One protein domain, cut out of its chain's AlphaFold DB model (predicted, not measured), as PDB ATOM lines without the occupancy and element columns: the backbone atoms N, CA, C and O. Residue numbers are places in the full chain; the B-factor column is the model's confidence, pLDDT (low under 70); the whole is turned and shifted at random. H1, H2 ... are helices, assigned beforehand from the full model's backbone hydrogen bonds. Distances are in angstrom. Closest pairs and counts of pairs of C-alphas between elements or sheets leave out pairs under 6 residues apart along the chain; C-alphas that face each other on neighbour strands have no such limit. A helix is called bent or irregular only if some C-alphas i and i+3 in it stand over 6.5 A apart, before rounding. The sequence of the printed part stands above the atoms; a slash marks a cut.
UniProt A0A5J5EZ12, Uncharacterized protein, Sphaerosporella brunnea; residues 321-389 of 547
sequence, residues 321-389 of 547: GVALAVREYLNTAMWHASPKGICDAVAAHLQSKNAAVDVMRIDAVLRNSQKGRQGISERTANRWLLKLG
ATOM      1  N   GLY A 321     -22.526  18.324  34.794       82.25
ATOM      2  CA  GLY A 321     -22.436  19.050  33.526       82.25
ATOM      3  C   GLY A 321     -22.640  20.551  33.716       82.25
ATOM      4  O   GLY A 321     -21.855  21.369  33.227       82.25
ATOM      5  N   VAL A 322     -23.636  20.922  34.518       85.62
ATOM      6  CA  VAL A 322     -23.892  22.315  34.889       85.62
ATOM      7  C   VAL A 322     -22.750  22.871  35.735       85.62
ATOM      8  O   VAL A 322     -22.288  23.986  35.478       85.62
ATOM      9  N   ALA A 323     -22.253  22.115  36.716       86.38
ATOM     10  CA  ALA A 323     -21.120  22.534  37.533       86.38
ATOM     11  C   ALA A 323     -19.863  22.774  36.681       86.38
ATOM     12  O   ALA A 323     -19.140  23.748  36.916       86.38
ATOM     13  N   LEU A 324     -19.618  21.931  35.674       87.19
ATOM     14  CA  LEU A 324     -18.520  22.091  34.726       87.19
ATOM     15  C   LEU A 324     -18.695  23.353  33.871       87.19
ATOM     16  O   LEU A 324     -17.786  24.181  33.846       87.19
ATOM     17  N   ALA A 325     -19.876  23.581  33.290       88.31
ATOM     18  CA  ALA A 325     -20.162  24.785  32.503       88.31
ATOM     19  C   ALA A 325     -19.991  26.081  33.319       88.31
ATOM     20  O   ALA A 325     -19.429  27.072  32.844       88.31
ATOM     21  N   VAL A 326     -20.433  26.079  34.581       91.06
ATOM     22  CA  VAL A 326     -20.248  27.220  35.489       91.06
ATOM     23  C   VAL A 326     -18.769  27.433  35.812       91.06
ATOM     24  O   VAL A 326     -18.313  28.577  35.827       91.06
ATOM     25  N   ARG A 327     -17.992  26.368  36.045       89.81
ATOM     26  CA  ARG A 327     -16.544  26.472  36.299       89.81
ATOM     27  C   ARG A 327     -15.781  26.976  35.078       89.81
ATOM     28  O   ARG A 327     -14.930  27.845  35.239       89.81
ATOM     29  N   GLU A 328     -16.095  26.495  33.879       90.25
ATOM     30  CA  GLU A 328     -15.508  26.992  32.628       90.25
ATOM     31  C   GLU A 328     -15.795  28.482  32.429       90.25
ATOM     32  O   GLU A 328     -14.882  29.264  32.148       90.25
ATOM     33  N   TYR A 329     -17.038  28.911  32.665       92.88
ATOM     34  CA  TYR A 329     -17.385  30.329  32.642       92.88
ATOM     35  C   TYR A 329     -16.588  31.131  33.676       92.88
ATOM     36  O   TYR A 329     -16.004  32.158  33.349       92.88
ATOM     37  N   LEU A 330     -16.526  30.677  34.927       90.75
ATOM     38  CA  LEU A 330     -15.812  31.401  35.981       90.75
ATOM     39  C   LEU A 330     -14.300  31.470  35.727       90.75
ATOM     40  O   LEU A 330     -13.682  32.493  36.018       90.75
ATOM     41  N   ASN A 331     -13.715  30.425  35.140       86.56
ATOM     42  CA  ASN A 331     -12.303  30.401  34.762       86.56
ATOM     43  C   ASN A 331     -12.005  31.312  33.566       86.56
ATOM     44  O   ASN A 331     -10.957  31.946  33.541       86.56
ATOM     45  N   THR A 332     -12.916  31.415  32.596       87.69
ATOM     46  CA  THR A 332     -12.755  32.314  31.439       87.69
ATOM     47  C   THR A 332     -13.043  33.771  31.787       87.69
ATOM     48  O   THR A 332     -12.312  34.666  31.369       87.69
ATOM     49  N   ALA A 333     -14.088  34.028  32.571       84.81
ATOM     50  CA  ALA A 333     -14.478  35.369  32.978       84.81
ATOM     51  C   ALA A 333     -13.536  35.946  34.042       84.81
ATOM     52  O   ALA A 333     -13.348  37.162  34.077       84.81
ATOM     53  N   MET A 334     -12.944  35.100  34.897       81.06
ATOM     54  CA  MET A 334     -12.090  35.483  36.026       81.06
ATOM     55  C   MET A 334     -12.686  36.666  36.814       81.06
ATOM     56  O   MET A 334     -13.672  36.523  37.530       81.06
ATOM     57  N   TRP A 335     -12.117  37.860  36.647       74.00
ATOM     58  CA  TRP A 335     -12.480  39.102  37.336       74.00
ATOM     59  C   TRP A 335     -13.738  39.784  36.781       74.00
ATOM     60  O   TRP A 335     -14.290  40.683  37.411       74.00
ATOM     61  N   HIS A 336     -14.198  39.356  35.606       81.19
ATOM     62  CA  HIS A 336     -15.437  39.796  34.965       81.19
ATOM     63  C   HIS A 336     -16.602  38.836  35.235       81.19
ATOM     64  O   HIS A 336     -17.633  38.901  34.560       81.19
ATOM     65  N   ALA A 337     -16.445  37.936  36.212       85.94
ATOM     66  CA  ALA A 337     -17.511  37.051  36.644       85.94
ATOM     67  C   ALA A 337     -18.746  37.864  37.048       85.94
ATOM     68  O   ALA A 337     -18.684  38.810  37.839       85.94
ATOM     69  N   SER A 338     -19.888  37.480  36.490       90.00
ATOM     70  CA  SER A 338     -21.173  38.098  36.778       90.00
ATOM     71  C   SER A 338     -22.251  37.029  36.947       90.00
ATOM     72  O   SER A 338     -22.174  35.974  36.311       90.00
ATOM     73  N   PRO A 339     -23.290  37.290  37.759       91.06
ATOM     74  CA  PRO A 339     -24.409  36.362  37.917       91.06
ATOM     75  C   PRO A 339     -25.108  36.097  36.582       91.06
ATOM     76  O   PRO A 339     -25.477  34.966  36.287       91.06
ATOM     77  N   LYS A 340     -25.218  37.136  35.749       90.94
ATOM     78  CA  LYS A 340     -25.784  37.045  34.406       90.94
ATOM     79  C   LYS A 340     -24.978  36.120  33.496       90.94
ATOM     80  O   LYS A 340     -25.562  35.274  32.835       90.94
ATOM     81  N   GLY A 341     -23.649  36.204  33.518       89.75
ATOM     82  CA  GLY A 341     -22.826  35.304  32.710       89.75
ATOM     83  C   GLY A 341     -22.907  33.838  33.156       89.75
ATOM     84  O   GLY A 341     -22.857  32.953  32.310       89.75
ATOM     85  N   ILE A 342     -23.144  33.565  34.447       91.31
ATOM     86  CA  ILE A 342     -23.493  32.210  34.909       91.31
ATOM     87  C   ILE A 342     -24.847  31.783  34.336       91.31
ATOM     88  O   ILE A 342     -24.965  30.663  33.852       91.31
ATOM     89  N   CYS A 343     -25.867  32.648  34.372       90.81
ATOM     90  CA  CYS A 343     -27.166  32.345  33.764       90.81
ATOM     91  C   CYS A 343     -27.021  31.977  32.282       90.81
ATOM     92  O   CYS A 343     -27.574  30.963  31.860       90.81
ATOM     93  N   ASP A 344     -26.243  32.758  31.531       89.19
ATOM     94  CA  ASP A 344     -25.996  32.538  30.105       89.19
ATOM     95  C   ASP A 344     -25.237  31.221  29.861       89.19
ATOM     96  O   ASP A 344     -25.616  30.447  28.983       89.19
ATOM     97  N   ALA A 345     -24.217  30.916  30.673       89.00
ATOM     98  CA  ALA A 345     -23.457  29.667  30.581       89.00
ATOM     99  C   ALA A 345     -24.326  28.431  30.867       89.00
ATOM    100  O   ALA A 345     -24.278  27.445  30.133       89.00
ATOM    101  N   VAL A 346     -25.171  28.500  31.900       87.69
ATOM    102  CA  VAL A 346     -26.099  27.417  32.254       87.69
ATOM    103  C   VAL A 346     -27.170  27.249  31.177       87.69
ATOM    104  O   VAL A 346     -27.476  26.124  30.793       87.69
ATOM    105  N   ALA A 347     -27.721  28.344  30.648       85.50
ATOM    106  CA  ALA A 347     -28.687  28.285  29.555       85.50
ATOM    107  C   ALA A 347     -28.075  27.662  28.290       85.50
ATOM    108  O   ALA A 347     -28.696  26.790  27.684       85.50
ATOM    109  N   ALA A 348     -26.844  28.042  27.934       84.81
ATOM    110  CA  ALA A 348     -26.124  27.475  26.798       84.81
ATOM    111  C   ALA A 348     -25.856  25.971  26.976       84.81
ATOM    112  O   ALA A 348     -26.062  25.198  26.039       84.81
ATOM    113  N   HIS A 349     -25.459  25.544  28.180       82.56
ATOM    114  CA  HIS A 349     -25.264  24.129  28.493       82.56
ATOM    115  C   HIS A 349     -26.567  23.335  28.328       82.56
ATOM    116  O   HIS A 349     -26.590  22.352  27.589       82.56
ATOM    117  N   LEU A 350     -27.673  23.816  28.907       78.69
ATOM    118  CA  LEU A 350     -28.991  23.170  28.828       78.69
ATOM    119  C   LEU A 350     -29.578  23.122  27.404       78.69
ATOM    120  O   LEU A 350     -30.418  22.274  27.106       78.69
ATOM    121  N   GLN A 351     -29.168  24.039  26.523       73.81
ATOM    122  CA  GLN A 351     -29.566  24.060  25.111       73.81
ATOM    123  C   GLN A 351     -28.682  23.170  24.222       73.81
ATOM    124  O   GLN A 351     -29.045  22.898  23.073       73.81
ATOM    125  N   SER A 352     -27.520  22.729  24.709       71.44
ATOM    126  CA  SER A 352     -26.588  21.924  23.921       71.44
ATOM    127  C   SER A 352     -27.105  20.490  23.728       71.44
ATOM    128  O   SER A 352     -27.656  19.874  24.637       71.44
ATOM    129  N   LYS A 353     -26.909  19.927  22.526       55.12
ATOM    130  CA  LYS A 353     -27.361  18.565  22.164       55.12
ATOM    131  C   LYS A 353     -26.664  17.443  22.953       55.12
ATOM    132  O   LYS A 353     -27.157  16.322  22.945       55.12
ATOM    133  N   ASN A 354     -25.554  17.756  23.625       53.88
ATOM    134  CA  ASN A 354     -24.763  16.827  24.436       53.88
ATOM    135  C   ASN A 354     -25.111  16.895  25.928       53.88
ATOM    136  O   ASN A 354     -24.480  16.206  26.727       53.88
ATOM    137  N   ALA A 355     -26.085  17.722  26.319       54.31
ATOM    138  CA  ALA A 355     -26.594  17.733  27.676       54.31
ATOM    139  C   ALA A 355     -27.439  16.467  27.879       54.31
ATOM    140  O   ALA A 355     -28.663  16.482  27.755       54.31
ATOM    141  N   ALA A 356     -26.769  15.348  28.152       47.75
ATOM    142  CA  ALA A 356     -27.383  14.196  28.788       47.75
ATOM    143  C   ALA A 356     -27.727  14.601  30.230       47.75
ATOM    144  O   ALA A 356     -27.081  14.178  31.181       47.75
ATOM    145  N   VAL A 357     -28.714  15.489  30.389       51.75
ATOM    146  CA  VAL A 357     -29.318  15.795  31.686       51.75
ATOM    147  C   VAL A 357     -30.203  14.602  32.026       51.75
ATOM    148  O   VAL A 357     -31.428  14.656  31.969       51.75
ATOM    149  N   ASP A 358     -29.567  13.485  32.366       48.31
ATOM    150  CA  ASP A 358     -30.238  12.264  32.815       48.31
ATOM    151  C   ASP A 358     -30.656  12.371  34.296       48.31
ATOM    152  O   ASP A 358     -30.945  11.395  34.986       48.31
ATOM    153  N   VAL A 359     -30.724  13.600  34.821       47.91
ATOM    154  CA  VAL A 359     -31.302  13.895  36.127       47.91
ATOM    155  C   VAL A 359     -32.817  14.043  35.966       47.91
ATOM    156  O   VAL A 359     -33.375  15.133  35.815       47.91
ATOM    157  N   MET A 360     -33.502  12.899  36.005       45.31
ATOM    158  CA  MET A 360     -34.905  12.769  36.426       45.31
ATOM    159  C   MET A 360     -35.908  13.765  35.803       45.31
ATOM    160  O   MET A 360     -36.733  14.345  36.512       45.31
ATOM    161  N   ARG A 361     -35.897  13.965  34.479       48.62
ATOM    162  CA  ARG A 361     -36.903  14.796  33.778       48.62
ATOM    163  C   ARG A 361     -36.945  16.277  34.218       48.62
ATOM    164  O   ARG A 361     -37.953  16.945  33.973       48.62
ATOM    165  N   ILE A 362     -35.883  16.832  34.819       53.19
ATOM    166  CA  ILE A 362     -35.783  18.286  35.107       53.19
ATOM    167  C   ILE A 362     -35.893  19.108  33.817       53.19
ATOM    168  O   ILE A 362     -36.465  20.200  33.802       53.19
ATOM    169  N   ASP A 363     -35.453  18.515  32.717       50.69
ATOM    170  CA  ASP A 363     -35.695  18.943  31.352       50.69
ATOM    171  C   ASP A 363     -37.141  19.347  31.069       50.69
ATOM    172  O   ASP A 363     -37.360  20.384  30.463       50.69
ATOM    173  N   ALA A 364     -38.145  18.603  31.534       51.38
ATOM    174  CA  ALA A 364     -39.547  18.956  31.299       51.38
ATOM    175  C   ALA A 364     -39.991  20.185  32.122       51.38
ATOM    176  O   ALA A 364     -40.849  20.952  31.692       51.38
ATOM    177  N   VAL A 365     -39.377  20.408  33.289       52.56
ATOM    178  CA  VAL A 365     -39.682  21.535  34.189       52.56
ATOM    179  C   VAL A 365     -38.968  22.817  33.750       52.56
ATOM    180  O   VAL A 365     -39.534  23.901  33.883       52.56
ATOM    181  N   LEU A 366     -37.755  22.712  33.202       52.47
ATOM    182  CA  LEU A 366     -36.992  23.846  32.666       52.47
ATOM    183  C   LEU A 366     -37.330  24.153  31.197       52.47
ATOM    184  O   LEU A 366     -37.255  25.310  30.790       52.47
ATOM    185  N   ARG A 367     -37.768  23.157  30.415       52.69
ATOM    186  CA  ARG A 367     -38.355  23.330  29.072       52.69
ATOM    187  C   ARG A 367     -39.873  23.548  29.123       52.69
ATOM    188  O   ARG A 367     -40.535  23.370  28.102       52.69
ATOM    189  N   ASN A 368     -40.451  23.916  30.273       47.03
ATOM    190  CA  ASN A 368     -41.882  24.217  30.345       47.03
ATOM    191  C   ASN A 368     -42.185  25.446  29.472       47.03
ATOM    192  O   ASN A 368     -41.951  26.601  29.834       47.03
ATOM    193  N   SER A 369     -42.706  25.140  28.287       48.19
ATOM    194  CA  SER A 369     -42.904  25.998  27.117       48.19
ATOM    195  C   SER A 369     -43.887  27.160  27.346       48.19
ATOM    196  O   SER A 369     -44.073  28.006  26.480       48.19
ATOM    197  N   GLN A 370     -44.510  27.256  28.525       49.19
ATOM    198  CA  GLN A 370     -45.556  28.244  28.796       49.19
ATOM    199  C   GLN A 370     -45.055  29.629  29.246       49.19
ATOM    200  O   GLN A 370     -45.857  30.558  29.277       49.19
ATOM    201  N   LYS A 371     -43.765  29.824  29.582       51.03
ATOM    202  CA  LYS A 371     -43.239  31.152  30.005       51.03
ATOM    203  C   LYS A 371     -41.812  31.498  29.552       51.03
ATOM    204  O   LYS A 371     -41.180  32.342  30.180       51.03
ATOM    205  N   GLY A 372     -41.271  30.866  28.507       52.12
ATOM    206  CA  GLY A 372     -40.032  31.316  27.838       52.12
ATOM    207  C   GLY A 372     -38.759  31.446  28.700       52.12
ATOM    208  O   GLY A 372     -37.784  32.038  28.249       52.12
ATOM    209  N   ARG A 373     -38.736  30.929  29.936       53.66
ATOM    210  CA  ARG A 373     -37.582  31.033  30.843       53.66
ATOM    211  C   ARG A 373     -36.740  29.770  30.752       53.66
ATOM    212  O   ARG A 373     -37.062  28.771  31.383       53.66
ATOM    213  N   GLN A 374     -35.669  29.842  29.971       66.69
ATOM    214  CA  GLN A 374     -34.672  28.782  29.847       66.69
ATOM    215  C   GLN A 374     -33.500  29.089  30.795       66.69
ATOM    216  O   GLN A 374     -32.881  30.143  30.681       66.69
ATOM    217  N   GLY A 375     -33.214  28.194  31.747       75.56
ATOM    218  CA  GLY A 375     -32.081  28.317  32.678       75.56
ATOM    219  C   GLY A 375     -32.422  28.854  34.076       75.56
ATOM    220  O   GLY A 375     -33.567  28.815  34.530       75.56
ATOM    221  N   ILE A 376     -31.395  29.311  34.798       86.62
ATOM    222  CA  ILE A 376     -31.510  29.792  36.184       86.62
ATOM    223  C   ILE A 376     -31.707  31.310  36.257       86.62
ATOM    224  O   ILE A 376     -31.264  32.056  35.392       86.62
ATOM    225  N   SER A 377     -32.327  31.788  37.340       87.88
ATOM    226  CA  SER A 377     -32.426  33.229  37.616       87.88
ATOM    227  C   SER A 377     -31.104  33.818  38.125       87.88
ATOM    228  O   SER A 377     -30.340  33.116  38.791       87.88
ATOM    229  N   GLU A 378     -30.881  35.125  37.939       89.69
ATOM    230  CA  GLU A 378     -29.705  35.820  38.495       89.69
ATOM    231  C   GLU A 378     -29.621  35.696  40.023       89.69
ATOM    232  O   GLU A 378     -28.540  35.556  40.589       89.69
ATOM    233  N   ARG A 379     -30.767  35.666  40.719       88.44
ATOM    234  CA  ARG A 379     -30.814  35.417  42.170       88.44
ATOM    235  C   ARG A 379     -30.275  34.028  42.524       88.44
ATOM    236  O   ARG A 379     -29.610  33.876  43.547       88.44
ATOM    237  N   THR A 380     -30.550  33.022  41.697       88.88
ATOM    238  CA  THR A 380     -29.988  31.674  41.856       88.88
ATOM    239  C   THR A 380     -28.484  31.687  41.589       88.88
ATOM    240  O   THR A 380     -27.733  31.175  42.414       88.88
ATOM    241  N   ALA A 381     -28.042  32.342  40.511       91.25
ATOM    242  CA  ALA A 381     -26.625  32.488  40.174       91.25
ATOM    243  C   ALA A 381     -25.824  33.217  41.271       91.25
ATOM    244  O   ALA A 381     -24.735  32.781  41.631       91.25
ATOM    245  N   ASN A 382     -26.393  34.259  41.886       90.81
ATOM    246  CA  ASN A 382     -25.812  34.942  43.047       90.81
ATOM    247  C   ASN A 382     -25.579  33.989  44.226       90.81
ATOM    248  O   ASN A 382     -24.511  33.984  44.834       90.81
ATOM    249  N   ARG A 383     -26.566  33.141  44.545       90.56
ATOM    250  CA  ARG A 383     -26.410  32.126  45.599       90.56
ATOM    251  C   ARG A 383     -25.344  31.096  45.237       90.56
ATOM    252  O   ARG A 383     -24.647  30.620  46.126       90.56
ATOM    253  N   TRP A 384     -25.226  30.739  43.958       92.06
ATOM    254  CA  TRP A 384     -24.207  29.803  43.482       92.06
ATOM    255  C   TRP A 384     -22.803  30.391  43.598       92.06
ATOM    256  O   TRP A 384     -21.919  29.697  44.083       92.06
ATOM    257  N   LEU A 385     -22.605  31.667  43.257       90.94
ATOM    258  CA  LEU A 385     -21.330  32.365  43.459       90.94
ATOM    259  C   LEU A 385     -20.871  32.290  44.918       90.94
ATOM    260  O   LEU A 385     -19.755  31.849  45.184       90.94
ATOM    261  N   LEU A 386     -21.760  32.618  45.859       90.31
ATOM    262  CA  LEU A 386     -21.463  32.521  47.292       90.31
ATOM    263  C   LEU A 386     -21.102  31.086  47.708       90.31
ATOM    264  O   LEU A 386     -20.103  30.876  48.390       90.31
ATOM    265  N   LYS A 387     -21.868  30.084  47.248       88.75
ATOM    266  CA  LYS A 387     -21.572  28.663  47.508       88.75
ATOM    267  C   LYS A 387     -20.228  28.210  46.931       88.75
ATOM    268  O   LYS A 387     -19.578  27.358  47.520       88.75
ATOM    269  N   LEU A 388     -19.813  28.770  45.795       89.00
ATOM    270  CA  LEU A 388     -18.537  28.479  45.133       89.00
ATOM    271  C   LEU A 388     -17.353  29.255  45.744       89.00
ATOM    272  O   LEU A 388     -16.250  29.209  45.197       89.00
ATOM    273  N   GLY A 389     -17.563  29.979  46.848       88.75
ATOM    274  CA  GLY A 389     -16.521  30.751  47.529       88.75
ATOM    275  C   GLY A 389     -16.184  32.080  46.848       88.75
ATOM    276  O   GLY A 389     -15.094  32.617  47.049       88.75
TER     277      GLY A 389
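Overview. This is residues 321 to 389 of the 547 residues of an uncharacterized protein of Sphaerosporella brunnea (UniProt A0A5J5EZ12). A helical hairpin, H1 and H2, has H4 crossing the first turns of H2, while a loop bearing small H3 swings out past H2's other end and returns. The 69 printed residues include four named helices, H1 to H4 in order, and no named strand: all helix, compact, radius of gyration of the C-alphas 12.2 A, spans 34 by 24 by 17 A.

Along the chain. Find C-alpha 321 at (-22.436, 19.050, 33.526); H1 runs to 336, 21.9 A, with a kink of 42 degrees near residue 330, and is irregular: C-alphas 332 and 335 are 9.0 A apart. H2, residues 339 to 351, spans 18.5 A. Then come H3, 362 to 366, and H4, 378 to 387, ending at (-21.572, 28.663, 47.508).

Arrangement. H1 and H2 touch, closest C-alphas Val 326 and Ile 342, 6.0 A, opposite ways at a shallow tilt of 34.5 degrees, only just short of steep. H2 touches H4 with residues 339 to 343 alone, closest C-alphas Pro 339 and Ala 381, 5.0 A, about perpendicular at 78 degrees. H3 is apart from H1 and H4, and only just from H2, at 8.3 A between closest C-alphas. Every O i to N i+4 pair is within hydrogen-bond range in H2, H3 and H4; in H1, 10 of 12.

Size, cuts and confidence. The printed part has no cut; C-alphas 335 and 370 are farthest apart, 35.8 A. The link H3 to H4 is long, and residues 353 to 374 are under pLDDT 70.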